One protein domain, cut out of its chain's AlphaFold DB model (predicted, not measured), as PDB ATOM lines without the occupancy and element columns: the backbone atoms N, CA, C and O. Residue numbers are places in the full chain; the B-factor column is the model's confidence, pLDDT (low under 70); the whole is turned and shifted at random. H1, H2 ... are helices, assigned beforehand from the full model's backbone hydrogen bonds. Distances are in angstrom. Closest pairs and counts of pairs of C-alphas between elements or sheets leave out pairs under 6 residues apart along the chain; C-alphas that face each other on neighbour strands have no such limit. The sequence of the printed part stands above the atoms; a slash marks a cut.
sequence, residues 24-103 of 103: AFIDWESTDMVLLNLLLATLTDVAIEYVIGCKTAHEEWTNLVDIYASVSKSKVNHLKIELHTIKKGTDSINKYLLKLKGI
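AT A GLANCE: This is residues 24 to 103 of the 103 residues of an uncharacterized protein of Malus baccata (UniProt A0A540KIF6). Look for a long, thin rod: the single long helix H3 makes much of its length, with H1 and the short H2 gathered at H3's first end and H4 folded back beside its last end. Residues 69 to 77 of H3 stand free between these two groups, and residues 89 to 95, where the chain turns back into H4, stand free too. The printed part has 80 residues with four named helices, in the order H1, H2, H3, H4, and no named strand; the class is all helix. The whole is extended, with a radius of gyration of the C-alphas of 21.0 A and spans of 69 by 18 by 18 A.

HOW THE PARTS SIT: Begin with H3, residues 57 to 85. At its first end, residues 57 to 61 alone touch H1, residues 24 to 42, which touches H3 with its residues 32 to 39 alone. The closest C-alphas of the two are those of Leu 36 and Ala 57, 4.7 A apart. H1 and H3 run the same way at a steep tilt of 37 degrees, only just past shallow. H2, residues 45 to 48, is close to H3 but not clearly touching, the closest C-alphas being those of Ala 47 and Leu 64, 7.8 A apart. H2 is also close to H1 but not clearly touching, with the C-alphas of Leu 40 and Ile 48 closest at 6.9 A. Now go to the last end of H3, where H4, residues 93 to 101, is close but not clearly touching. The closest C-alphas there are those of Leu 83 and Leu 100, 7.2 A apart, and the two helices run opposite ways at a shallow tilt of 11 degrees. H4 is apart from H1 and from H2. In H1, H3 and H4 every O i to N i+4 pair is within hydrogen-bond range; H2 is too short for such a pair.

IN THESE COORDINATES: Find C-alpha 57 at (186.452, 157.167, 139.671); from there H3 runs 41.6 A to C-alpha 85 at (169.203, 175.919, 106.778). H1 begins at C-alpha 24, at (193.683, 157.479, 154.842), and runs 27.2 A to Thr 42. H2 goes from Asp 45 to Ile 48, 5.3 A. H4 runs 12.3 A from Ile 93 to C-alpha 101 at (158.715, 169.668, 113.842).

THE WHOLE: The two C-alphas farthest apart are those of Ala 24 and Thr 90, 70.2 A. The printed part has no cut and ends at residue 103, the chain's last residue. The link from H1 to H2 is tight, those from H2 to H3 and from H3 to H4 are short, and no link is long. The mean pLDDT of the printed part is 90.8, and no printed residue is under 70.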
ATOM      1  N   ALA A  24     194.475 156.580 155.684       82.19
ATOM      2  CA  ALA A  24     193.683 157.479 154.842       82.19
ATOM      3  C   ALA A  24     193.787 157.186 153.329       82.19
ATOM      4  O   ALA A  24     192.856 157.489 152.588       82.19
ATOM      5  N   PHE A  25     194.900 156.612 152.848       84.12
ATOM      6  CA  PHE A  25     195.012 156.167 151.455       84.12
ATOM      7  C   PHE A  25     194.162 154.916 151.204       84.12
ATOM      8  O   PHE A  25     193.514 154.838 150.165       84.12
ATOM      9  N   ILE A  26     194.127 153.976 152.153       87.00
ATOM     10  CA  ILE A  26     193.312 152.754 152.065       87.00
ATOM     11  C   ILE A  26     191.823 153.109 152.048       87.00
ATOM     12  O   ILE A  26     191.090 152.628 151.186       87.00
ATOM     13  N   ASP A  27     191.386 153.995 152.944       88.94
ATOM     14  CA  ASP A  27     189.989 154.448 153.001       88.94
ATOM     15  C   ASP A  27     189.577 155.162 151.705       88.94
ATOM     16  O   ASP A  27     188.486 154.940 151.164       88.94
ATOM     17  N   TRP A  28     190.476 155.993 151.168       90.69
ATOM     18  CA  TRP A  28     190.276 156.653 149.882       90.69
ATOM     19  C   TRP A  28     190.195 155.643 148.731       90.69
ATOM     20  O   TRP A  28     189.276 155.733 147.925       90.69
ATOM     21  N   GLU A  29     191.103 154.664 148.668       91.12
ATOM     22  CA  GLU A  29     191.141 153.645 147.608       91.12
ATOM     23  C   GLU A  29     189.911 152.729 147.655       91.12
ATOM     24  O   GLU A  29     189.339 152.411 146.615       91.12
ATOM     25  N   SER A  30     189.444 152.370 148.854       92.44
ATOM     26  CA  SER A  30     188.198 151.620 149.031       92.44
ATOM     27  C   SER A  30     186.995 152.403 148.506       92.44
ATOM     28  O   SER A  30     186.183 151.863 147.754       92.44
ATOM     29  N   THR A  31     186.907 153.692 148.845       92.75
ATOM     30  CA  THR A  31     185.830 154.567 148.365       92.75
ATOM     31  C   THR A  31     185.889 154.743 146.847       92.75
ATOM     32  O   THR A  31     184.866 154.644 146.173       92.75
ATOM     33  N   ASP A  32     187.082 154.965 146.296       93.56
ATOM     34  CA  ASP A  32     187.303 155.143 144.860       93.56
ATOM     35  C   ASP A  32     186.918 153.882 144.070       93.56
ATOM     36  O   ASP A  32     186.211 153.985 143.069       93.56
ATOM     37  N   MET A  33     187.251 152.682 144.564       92.75
ATOM     38  CA  MET A  33     186.807 151.423 143.949       92.75
ATOM     39  C   MET A  33     185.288 151.233 143.978       92.75
ATOM     40  O   MET A  33     184.713 150.738 143.007       92.75
ATOM     41  N   VAL A  34     184.618 151.609 145.071       95.50
ATOM     42  CA  VAL A  34     183.149 151.547 145.140       95.50
ATOM     43  C   VAL A  34     182.530 152.475 144.098       95.50
ATOM     44  O   VAL A  34     181.588 152.079 143.412       95.50
ATOM     45  N   LEU A  35     183.073 153.683 143.944       94.44
ATOM     46  CA  LEU A  35     182.591 154.648 142.961       94.44
ATOM     47  C   LEU A  35     182.841 154.192 141.519       94.44
ATOM     48  O   LEU A  35     181.927 154.310 140.710       94.44
ATOM     49  N   LEU A  36     184.012 153.625 141.212       92.12
ATOM     50  CA  LEU A  36     184.314 153.025 139.901       92.12
ATOM     51  C   LEU A  36     183.282 151.952 139.531       92.12
ATOM     52  O   LEU A  36     182.661 151.997 138.474       92.12
ATOM     53  N   ASN A  37     183.042 150.999 140.435       92.56
ATOM     54  CA  ASN A  37     182.083 149.923 140.183       92.56
ATOM     55  C   ASN A  37     180.650 150.446 140.035       92.56
ATOM     56  O   ASN A  37     179.891 149.938 139.211       92.56
ATOM     57  N   LEU A  38     180.274 151.454 140.828       93.88
ATOM     58  CA  LEU A  38     178.969 152.096 140.720       93.88
ATOM     59  C   LEU A  38     178.803 152.786 139.365       93.88
ATOM     60  O   LEU A  38     177.771 152.601 138.726       93.88
ATOM     61  N   LEU A  39     179.801 153.561 138.930       92.06
ATOM     62  CA  LEU A  39     179.783 154.219 137.627       92.06
ATOM     63  C   LEU A  39     179.635 153.169 136.531       92.06
ATOM     64  O   LEU A  39     178.633 153.206 135.817       92.06
ATOM     65  N   LEU A  40     180.508 152.164 136.503       90.06
ATOM     66  CA  LEU A  40     180.468 151.083 135.521       90.06
ATOM     67  C   LEU A  40     179.101 150.381 135.457       90.06
ATOM     68  O   LEU A  40     178.603 150.115 134.366       90.06
ATOM     69  N   ALA A  41     178.453 150.138 136.601       92.50
ATOM     70  CA  ALA A  41     177.131 149.511 136.665       92.50
ATOM     71  C   ALA A  41     175.993 150.375 136.088       92.50
ATOM     72  O   ALA A  41     174.932 149.850 135.750       92.50
ATOM     73  N   THR A  42     176.186 151.694 135.992       92.00
ATOM     74  CA  THR A  42     175.203 152.630 135.415       92.00
ATOM     75  C   THR A  42     175.433 152.923 133.935       92.00
ATOM     76  O   THR A  42     174.559 153.500 133.283       92.00
ATOM     77  N   LEU A  43     176.595 152.549 133.398       91.19
ATOM     78  CA  LEU A  43     176.957 152.825 132.016       91.19
ATOM     79  C   LEU A  43     176.320 151.816 131.059       91.19
ATOM     80  O   LEU A  43     176.251 150.618 131.311       91.19
ATOM     81  N   THR A  44     175.876 152.322 129.912       89.88
ATOM     82  CA  THR A  44     175.517 151.492 128.755       89.88
ATOM     83  C   THR A  44     176.776 150.947 128.081       89.88
ATOM     84  O   THR A  44     177.805 151.614 128.148       89.88
ATOM     85  N   ASP A  45     176.680 149.857 127.313       87.75
ATOM     86  CA  ASP A  45     177.822 149.251 126.597       87.75
ATOM     87  C   ASP A  45     178.661 150.263 125.797       87.75
ATOM     88  O   ASP A  45     179.886 150.260 125.871       87.75
ATOM     89  N   VAL A  46     178.008 151.205 125.107       87.69
ATOM     90  CA  VAL A  46     178.683 152.273 124.341       87.69
ATOM     91  C   VAL A  46     179.451 153.233 125.252       87.69
ATOM     92  O   VAL A  46     180.513 153.731 124.901       87.69
ATOM     93  N   ALA A  47     178.906 153.519 126.431       87.44
ATOM     94  CA  ALA A  47     179.507 154.454 127.372       87.44
ATOM     95  C   ALA A  47     180.730 153.848 128.081       87.44
ATOM     96  O   ALA A  47     181.662 154.576 128.420       87.44
ATOM     97  N   ILE A  48     180.742 152.520 128.249       89.12
ATOM     98  CA  ILE A  48     181.861 151.769 128.832       89.12
ATOM     99  C   ILE A  48     183.134 151.933 127.989       89.12
ATOM    100  O   ILE A  48     184.226 152.028 128.546       89.12
ATOM    101  N   GLU A  49     183.019 152.046 126.662       89.56
ATOM    102  CA  GLU A  49     184.170 152.235 125.766       89.56
ATOM    103  C   GLU A  49     184.995 153.490 126.102       89.56
ATOM    104  O   GLU A  49     186.214 153.493 125.929       89.56
ATOM    105  N   TYR A  50     184.358 154.538 126.634       87.81
ATOM    106  CA  TYR A  50     185.023 155.804 126.963       87.81
ATOM    107  C   TYR A  50     185.784 155.786 128.287       87.81
ATOM    108  O   TYR A  50     186.541 156.715 128.572       87.81
ATOM    109  N   VAL A  51     185.583 154.753 129.104       89.19
ATOM    110  CA  VAL A  51     186.157 154.666 130.452       89.19
ATOM    111  C   VAL A  51     187.187 153.544 130.579       89.19
ATOM    112  O   VAL A  51     187.818 153.389 131.627       89.19
ATOM    113  N   ILE A  52     187.435 152.800 129.494       87.62
ATOM    114  CA  ILE A  52     188.468 151.762 129.433       87.62
ATOM    115  C   ILE A  52     189.832 152.360 129.795       87.62
ATOM    116  O   ILE A  52     190.308 153.311 129.178       87.62
ATOM    117  N   GLY A  53     190.488 151.760 130.788       85.69
ATOM    118  CA  GLY A  53     191.823 152.161 131.234       85.69
ATOM    119  C   GLY A  53     191.847 153.248 132.312       85.69
ATOM    120  O   GLY A  53     192.936 153.529 132.822       85.69
ATOM    121  N   CYS A  54     190.691 153.796 132.708       89.38
ATOM    122  CA  CYS A  54     190.599 154.693 133.859       89.38
ATOM    123  C   CYS A  54     190.979 153.943 135.141       89.38
ATOM    124  O   CYS A  54     190.556 152.810 135.371       89.38
ATOM    125  N   LYS A  55     191.804 154.572 135.980       88.62
ATOM    126  CA  LYS A  55     192.321 153.967 137.219       88.62
ATOM    127  C   LYS A  55     191.640 154.489 138.473       88.62
ATOM    128  O   LYS A  55     191.920 153.974 139.550       88.62
ATOM    129  N   THR A  56     190.838 155.541 138.336       90.69
ATOM    130  CA  THR A  56     190.139 156.191 139.447       90.69
ATOM    131  C   THR A  56     188.755 156.642 139.014       90.69
ATOM    132  O   THR A  56     188.564 156.989 137.845       90.69
ATOM    133  N   ALA A  57     187.811 156.705 139.951       90.75
ATOM    134  CA  ALA A  57     186.452 157.167 139.671       90.75
ATOM    135  C   ALA A  57     186.441 158.616 139.177       90.75
ATOM    136  O   ALA A  57     185.597 159.014 138.380       90.75
ATOM    137  N   HIS A  58     187.411 159.415 139.624       90.12
ATOM    138  CA  HIS A  58     187.580 160.781 139.150       90.12
ATOM    139  C   HIS A  58     187.966 160.851 137.665       90.12
ATOM    140  O   HIS A  58     187.423 161.679 136.935       90.12
ATOM    141  N   GLU A  59     188.894 159.999 137.227       90.31
ATOM    142  CA  GLU A  59     189.319 159.909 135.826       90.31
ATOM    143  C   GLU A  59     188.168 159.421 134.940       90.31
ATOM    144  O   GLU A  59     187.853 160.063 133.939       90.31
ATOM    145  N   GLU A  60     187.473 158.365 135.375       93.25
ATOM    146  CA  GLU A  60     186.275 157.844 134.710       93.25
ATOM    147  C   GLU A  60     185.200 158.929 134.551       93.25
ATOM    148  O   GLU A  60     184.736 159.208 133.444       93.25
ATOM    149  N   TRP A  61     184.850 159.605 135.648       92.50
ATOM    150  CA  TRP A  61     183.852 160.669 135.642       92.50
ATOM    151  C   TRP A  61     184.247 161.845 134.745       92.50
ATOM    152  O   TRP A  61     183.410 162.376 134.018       92.50
ATOM    153  N   THR A  62     185.516 162.256 134.778       91.12
ATOM    154  CA  THR A  62     186.000 163.381 133.966       91.12
ATOM    155  C   THR A  62     185.910 163.058 132.479       91.12
ATOM    156  O   THR A  62     185.375 163.865 131.721       91.12
ATOM    157  N   ASN A  63     186.329 161.856 132.071       90.75
ATOM    158  CA  ASN A  63     186.211 161.417 130.681       90.75
ATOM    159  C   ASN A  63     184.748 161.392 130.228       90.75
ATOM    160  O   ASN A  63     184.414 161.956 129.186       90.75
ATOM    161  N   LEU A  64     183.849 160.813 131.029       91.00
ATOM    162  CA  LEU A  64     182.417 160.813 130.722       91.00
ATOM    163  C   LEU A  64     181.888 162.241 130.535       91.00
ATOM    164  O   LEU A  64     181.231 162.531 129.534       91.00
ATOM    165  N   VAL A  65     182.201 163.151 131.460       90.56
ATOM    166  CA  VAL A  65     181.780 164.553 131.362       90.56
ATOM    167  C   VAL A  65     182.297 165.195 130.078       90.56
ATOM    168  O   VAL A  65     181.511 165.831 129.379       90.56
ATOM    169  N   ASP A  66     183.566 165.007 129.725       89.69
ATOM    170  CA  ASP A  66     184.164 165.625 128.541       89.69
ATOM    171  C   ASP A  66     183.533 165.120 127.236       89.69
ATOM    172  O   ASP A  66     183.131 165.926 126.383       89.69
ATOM    173  N   ILE A  67     183.373 163.798 127.091       87.81
ATOM    174  CA  ILE A  67     182.752 163.200 125.904       87.81
ATOM    175  C   ILE A  67     181.294 163.661 125.789       87.81
ATOM    176  O   ILE A  67     180.892 164.195 124.749       87.81
ATOM    177  N   TYR A  68     180.494 163.522 126.848       86.12
ATOM    178  CA  TYR A  68     179.072 163.861 126.784       86.12
ATOM    179  C   TYR A  68     178.821 165.371 126.693       86.12
ATOM    180  O   TYR A  68     177.873 165.794 126.021       86.12
ATOM    181  N   ALA A  69     179.685 166.212 127.270       86.25
ATOM    182  CA  ALA A  69     179.618 167.658 127.081       86.25
ATOM    183  C   ALA A  69     179.914 168.055 125.626       86.25
ATOM    184  O   ALA A  69     179.241 168.939 125.086       86.25
ATOM    185  N   SER A  70     180.883 167.405 124.975       82.00
ATOM    186  CA  SER A  70     181.190 167.625 123.556       82.00
ATOM    187  C   SER A  70     180.037 167.183 122.650       82.00
ATOM    188  O   SER A  70     179.567 167.964 121.815       82.00
ATOM    189  N   VAL A  71     179.505 165.975 122.870       80.06
ATOM    190  CA  VAL A  71     178.357 165.437 122.120       80.06
ATOM    191  C   VAL A  71     177.134 166.341 122.270       80.06
ATOM    192  O   VAL A  71     176.489 166.669 121.273       80.06
ATOM    193  N   SER A  72     176.848 166.815 123.485       83.12
ATOM    194  CA  SER A  72     175.748 167.749 123.747       83.12
ATOM    195  C   SER A  72     175.907 169.055 122.958       83.12
ATOM    196  O   SER A  72     174.986 169.474 122.253       83.12
ATOM    197  N   LYS A  73     177.101 169.665 122.978       86.06
ATOM    198  CA  LYS A  73     177.388 170.896 122.217       86.06
ATOM    199  C   LYS A  73     177.281 170.685 120.706       86.06
ATOM    200  O   LYS A  73     176.684 171.515 120.022       86.06
ATOM    201  N   SER A  74     177.831 169.585 120.190       88.25
ATOM    202  CA  SER A  74     177.759 169.236 118.768       88.25
ATOM    203  C   SER A  74     176.312 169.040 118.320       88.25
ATOM    204  O   SER A  74     175.884 169.647 117.340       88.25
ATOM    205  N   LYS A  75     175.517 168.294 119.098       88.50
ATOM    206  CA  LYS A  75     174.094 168.067 118.826       88.50
ATOM    207  C   LYS A  75     173.294 169.369 118.832       88.50
ATOM    208  O   LYS A  75     172.530 169.615 117.905       88.50
ATOM    209  N   VAL A  76     173.513 170.242 119.817       91.19
ATOM    210  CA  VAL A  76     172.878 171.571 119.858       91.19
ATOM    211  C   VAL A  76     173.244 172.403 118.627       91.19
ATOM    212  O   VAL A  76     172.375 173.037 118.033       91.19
ATOM    213  N   ASN A  77     174.515 172.415 118.225       93.75
ATOM    214  CA  ASN A  77     174.952 173.162 117.046       93.75
ATOM    215  C   ASN A  77     174.383 172.577 115.749       93.75
ATOM    216  O   ASN A  77     173.965 173.341 114.883       93.75
ATOM    217  N   HIS A  78     174.320 171.251 115.632       93.25
ATOM    218  CA  HIS A  78     173.713 170.572 114.493       93.25
ATOM    219  C   HIS A  78     172.240 170.962 114.333       93.25
ATOM    220  O   HIS A  78     171.863 171.453 113.273       93.25
ATOM    221  N   LEU A  79     171.451 170.886 115.410       93.62
ATOM    222  CA  LEU A  79     170.039 171.290 115.405       93.62
ATOM    223  C   LEU A  79     169.856 172.768 115.033       93.62
ATOM    224  O   LEU A  79     168.970 173.115 114.256       93.62
ATOM    225  N   LYS A  80     170.723 173.660 115.535       94.69
ATOM    226  CA  LYS A  80     170.717 175.075 115.124       94.69
ATOM    227  C   LYS A  80     170.968 175.229 113.626       94.69
ATOM    228  O   LYS A  80     170.293 176.025 112.979       94.69
ATOM    229  N   ILE A  81     171.934 174.495 113.072       95.56
ATOM    230  CA  ILE A  81     172.237 174.529 111.636       95.56
ATOM    231  C   ILE A  81     171.045 174.007 110.834       95.56
ATOM    232  O   ILE A  81     170.643 174.669 109.879       95.56
ATOM    233  N   GLU A  82     170.446 172.878 111.216       95.12
ATOM    234  CA  GLU A  82     169.249 172.350 110.551       95.12
ATOM    235  C   GLU A  82     168.113 173.378 110.564       95.12
ATOM    236  O   GLU A  82     167.542 173.683 109.517       95.12
ATOM    237  N   LEU A  83     167.866 174.012 111.711       93.69
ATOM    238  CA  LEU A  83     166.842 175.044 111.846       93.69
ATOM    239  C   LEU A  83     167.132 176.297 111.003       93.69
ATOM    240  O   LEU A  83     166.211 176.896 110.458       93.69
ATOM    241  N   HIS A  84     168.394 176.713 110.882       94.25
ATOM    242  CA  HIS A  84     168.770 177.870 110.061       94.25
ATOM    243  C   HIS A  84     168.781 177.572 108.560       94.25
ATOM    244  O   HIS A  84     168.591 178.476 107.746       94.25
ATOM    245  N   THR A  85     169.049 176.323 108.180       94.31
ATOM    246  CA  THR A  85     169.203 175.919 106.778       94.31
ATOM    247  C   THR A  85     167.922 175.353 106.179       94.31
ATOM    248  O   THR A  85     167.809 175.315 104.949       94.31
ATOM    249  N   ILE A  86     166.941 174.968 107.003       92.81
ATOM    250  CA  ILE A  86     165.635 174.518 106.529       92.81
ATOM    251  C   ILE A  86     164.947 175.626 105.724       92.81
ATOM    252  O   ILE A  86     164.859 176.788 106.119       92.81
ATOM    253  N   LYS A  87     164.445 175.259 104.545       92.56
ATOM    254  CA  LYS A  87     163.733 176.161 103.637       92.56
ATOM    255  C   LYS A  87     162.433 175.508 103.201       92.56
ATOM    256  O   LYS A  87     162.400 174.314 102.920       92.56
ATOM    257  N   LYS A  88     161.377 176.313 103.067       94.00
ATOM    258  CA  LYS A  88     160.108 175.868 102.470       94.00
ATOM    259  C   LYS A  88     160.295 175.457 101.007       94.00
ATOM    260  O   LYS A  88     159.769 174.437 100.583       94.00
ATOM    261  N   GLY A  89     161.022 176.257 100.224       91.62
ATOM    262  CA  GLY A  89     161.163 176.038  98.781       91.62
ATOM    263  C   GLY A  89     159.800 175.877  98.093       91.62
ATOM    264  O   GLY A  89     158.876 176.666  98.319       91.62
ATOM    265  N   THR A  90     159.673 174.818  97.294       93.25
ATOM    266  CA  THR A  90     158.436 174.422  96.603       93.25
ATOM    267  C   THR A  90     157.501 173.559  97.459       93.25
ATOM    268  O   THR A  90     156.399 173.249  97.007       93.25
ATOM    269  N   ASP A  91     157.877 173.192  98.692       93.62
ATOM    270  CA  ASP A  91     157.000 172.413  99.570       93.62
ATOM    271  C   ASP A  91     155.754 173.217  99.972       93.62
ATOM    272  O   ASP A  91     155.770 174.451 100.103       93.62
ATOM    273  N   SER A  92     154.653 172.498 100.212       95.44
ATOM    274  CA  SER A  92     153.469 173.065 100.854       95.44
ATOM    275  C   SER A  92     153.786 173.479 102.293       95.44
ATOM    276  O   SER A  92     154.701 172.947 102.927       95.44
ATOM    277  N   ILE A  93     153.005 174.417 102.835       93.56
ATOM    278  CA  ILE A  93     153.185 174.905 104.210       93.56
ATOM    279  C   ILE A  93     153.115 173.743 105.209       93.56
ATOM    280  O   ILE A  93     153.996 173.615 106.050       93.56
ATOM    281  N   ASN A  94     152.141 172.840 105.058       96.00
ATOM    282  CA  ASN A  94     151.996 171.674 105.933       96.00
ATOM    283  C   ASN A  94     153.239 170.777 105.916       96.00
ATOM    284  O   ASN A  94     153.719 170.367 106.968       96.00
ATOM    285  N   LYS A  95     153.799 170.503 104.731       93.69
ATOM    286  CA  LYS A  95     154.995 169.662 104.599       93.69
ATOM    287  C   LYS A  95     156.234 170.337 105.193       93.69
ATOM    288  O   LYS A  95     157.025 169.672 105.852       93.69
ATOM    289  N   TYR A  96     156.383 171.646 105.005       94.50
ATOM    290  CA  TYR A  96     157.454 172.417 105.635       94.50
ATOM    291  C   TYR A  96     157.345 172.418 107.168       94.50
ATOM    292  O   TYR A  96     158.329 172.144 107.848       94.50
ATOM    293  N   LEU A  97     156.149 172.651 107.720       94.81
ATOM    294  CA  LEU A  97     155.923 172.638 109.169       94.81
ATOM    295  C   LEU A  97     156.171 171.256 109.787       94.81
ATOM    296  O   LEU A  97     156.725 171.170 110.879       94.81
ATOM    297  N   LEU A  98     155.816 170.174 109.087       95.31
ATOM    298  CA  LEU A  98     156.136 168.814 109.528       95.31
ATOM    299  C   LEU A  98     157.647 168.561 109.573       95.31
ATOM    300  O   LEU A  98     158.118 167.954 110.528       95.31
ATOM    301  N   LYS A  99     158.406 169.054 108.586       92.62
ATOM    302  CA  LYS A  99     159.876 168.974 108.601       92.62
ATOM    303  C   LYS A  99     160.470 169.755 109.768       92.62
ATOM    304  O   LYS A  99     161.320 169.226 110.466       92.62
ATOM    305  N   LEU A 100     159.983 170.973 110.005       93.06
ATOM    306  CA  LEU A 100     160.433 171.807 111.120       93.06
ATOM    307  C   LEU A 100     160.180 171.133 112.478       93.06
ATOM    308  O   LEU A 100     161.002 171.239 113.373       93.06
ATOM    309  N   LYS A 101     159.057 170.420 112.624       93.25
ATOM    310  CA  LYS A 101     158.715 169.668 113.842       93.25
ATOM    311  C   LYS A 101     159.588 168.420 114.057       93.25
ATOM    312  O   LYS A 101     159.596 167.878 115.156       93.25
ATOM    313  N   GLY A 102     160.228 167.925 112.998       89.31
ATOM    314  CA  GLY A 102     161.101 166.751 113.040       89.31
ATOM    315  C   GLY A 102     162.562 167.058 113.378       89.31
ATOM    316  O   GLY A 102     163.318 166.106 113.557       89.31
ATOM    317  N   ILE A 103     162.935 168.344 113.442       85.88
ATOM    318  CA  ILE A 103     164.207 168.838 113.996       85.88
ATOM    319  C   ILE A 103     164.060 168.906 115.518       85.88
ATOM    320  O   ILE A 103     164.927 168.353 116.228       85.88
TER     321      ILE A 103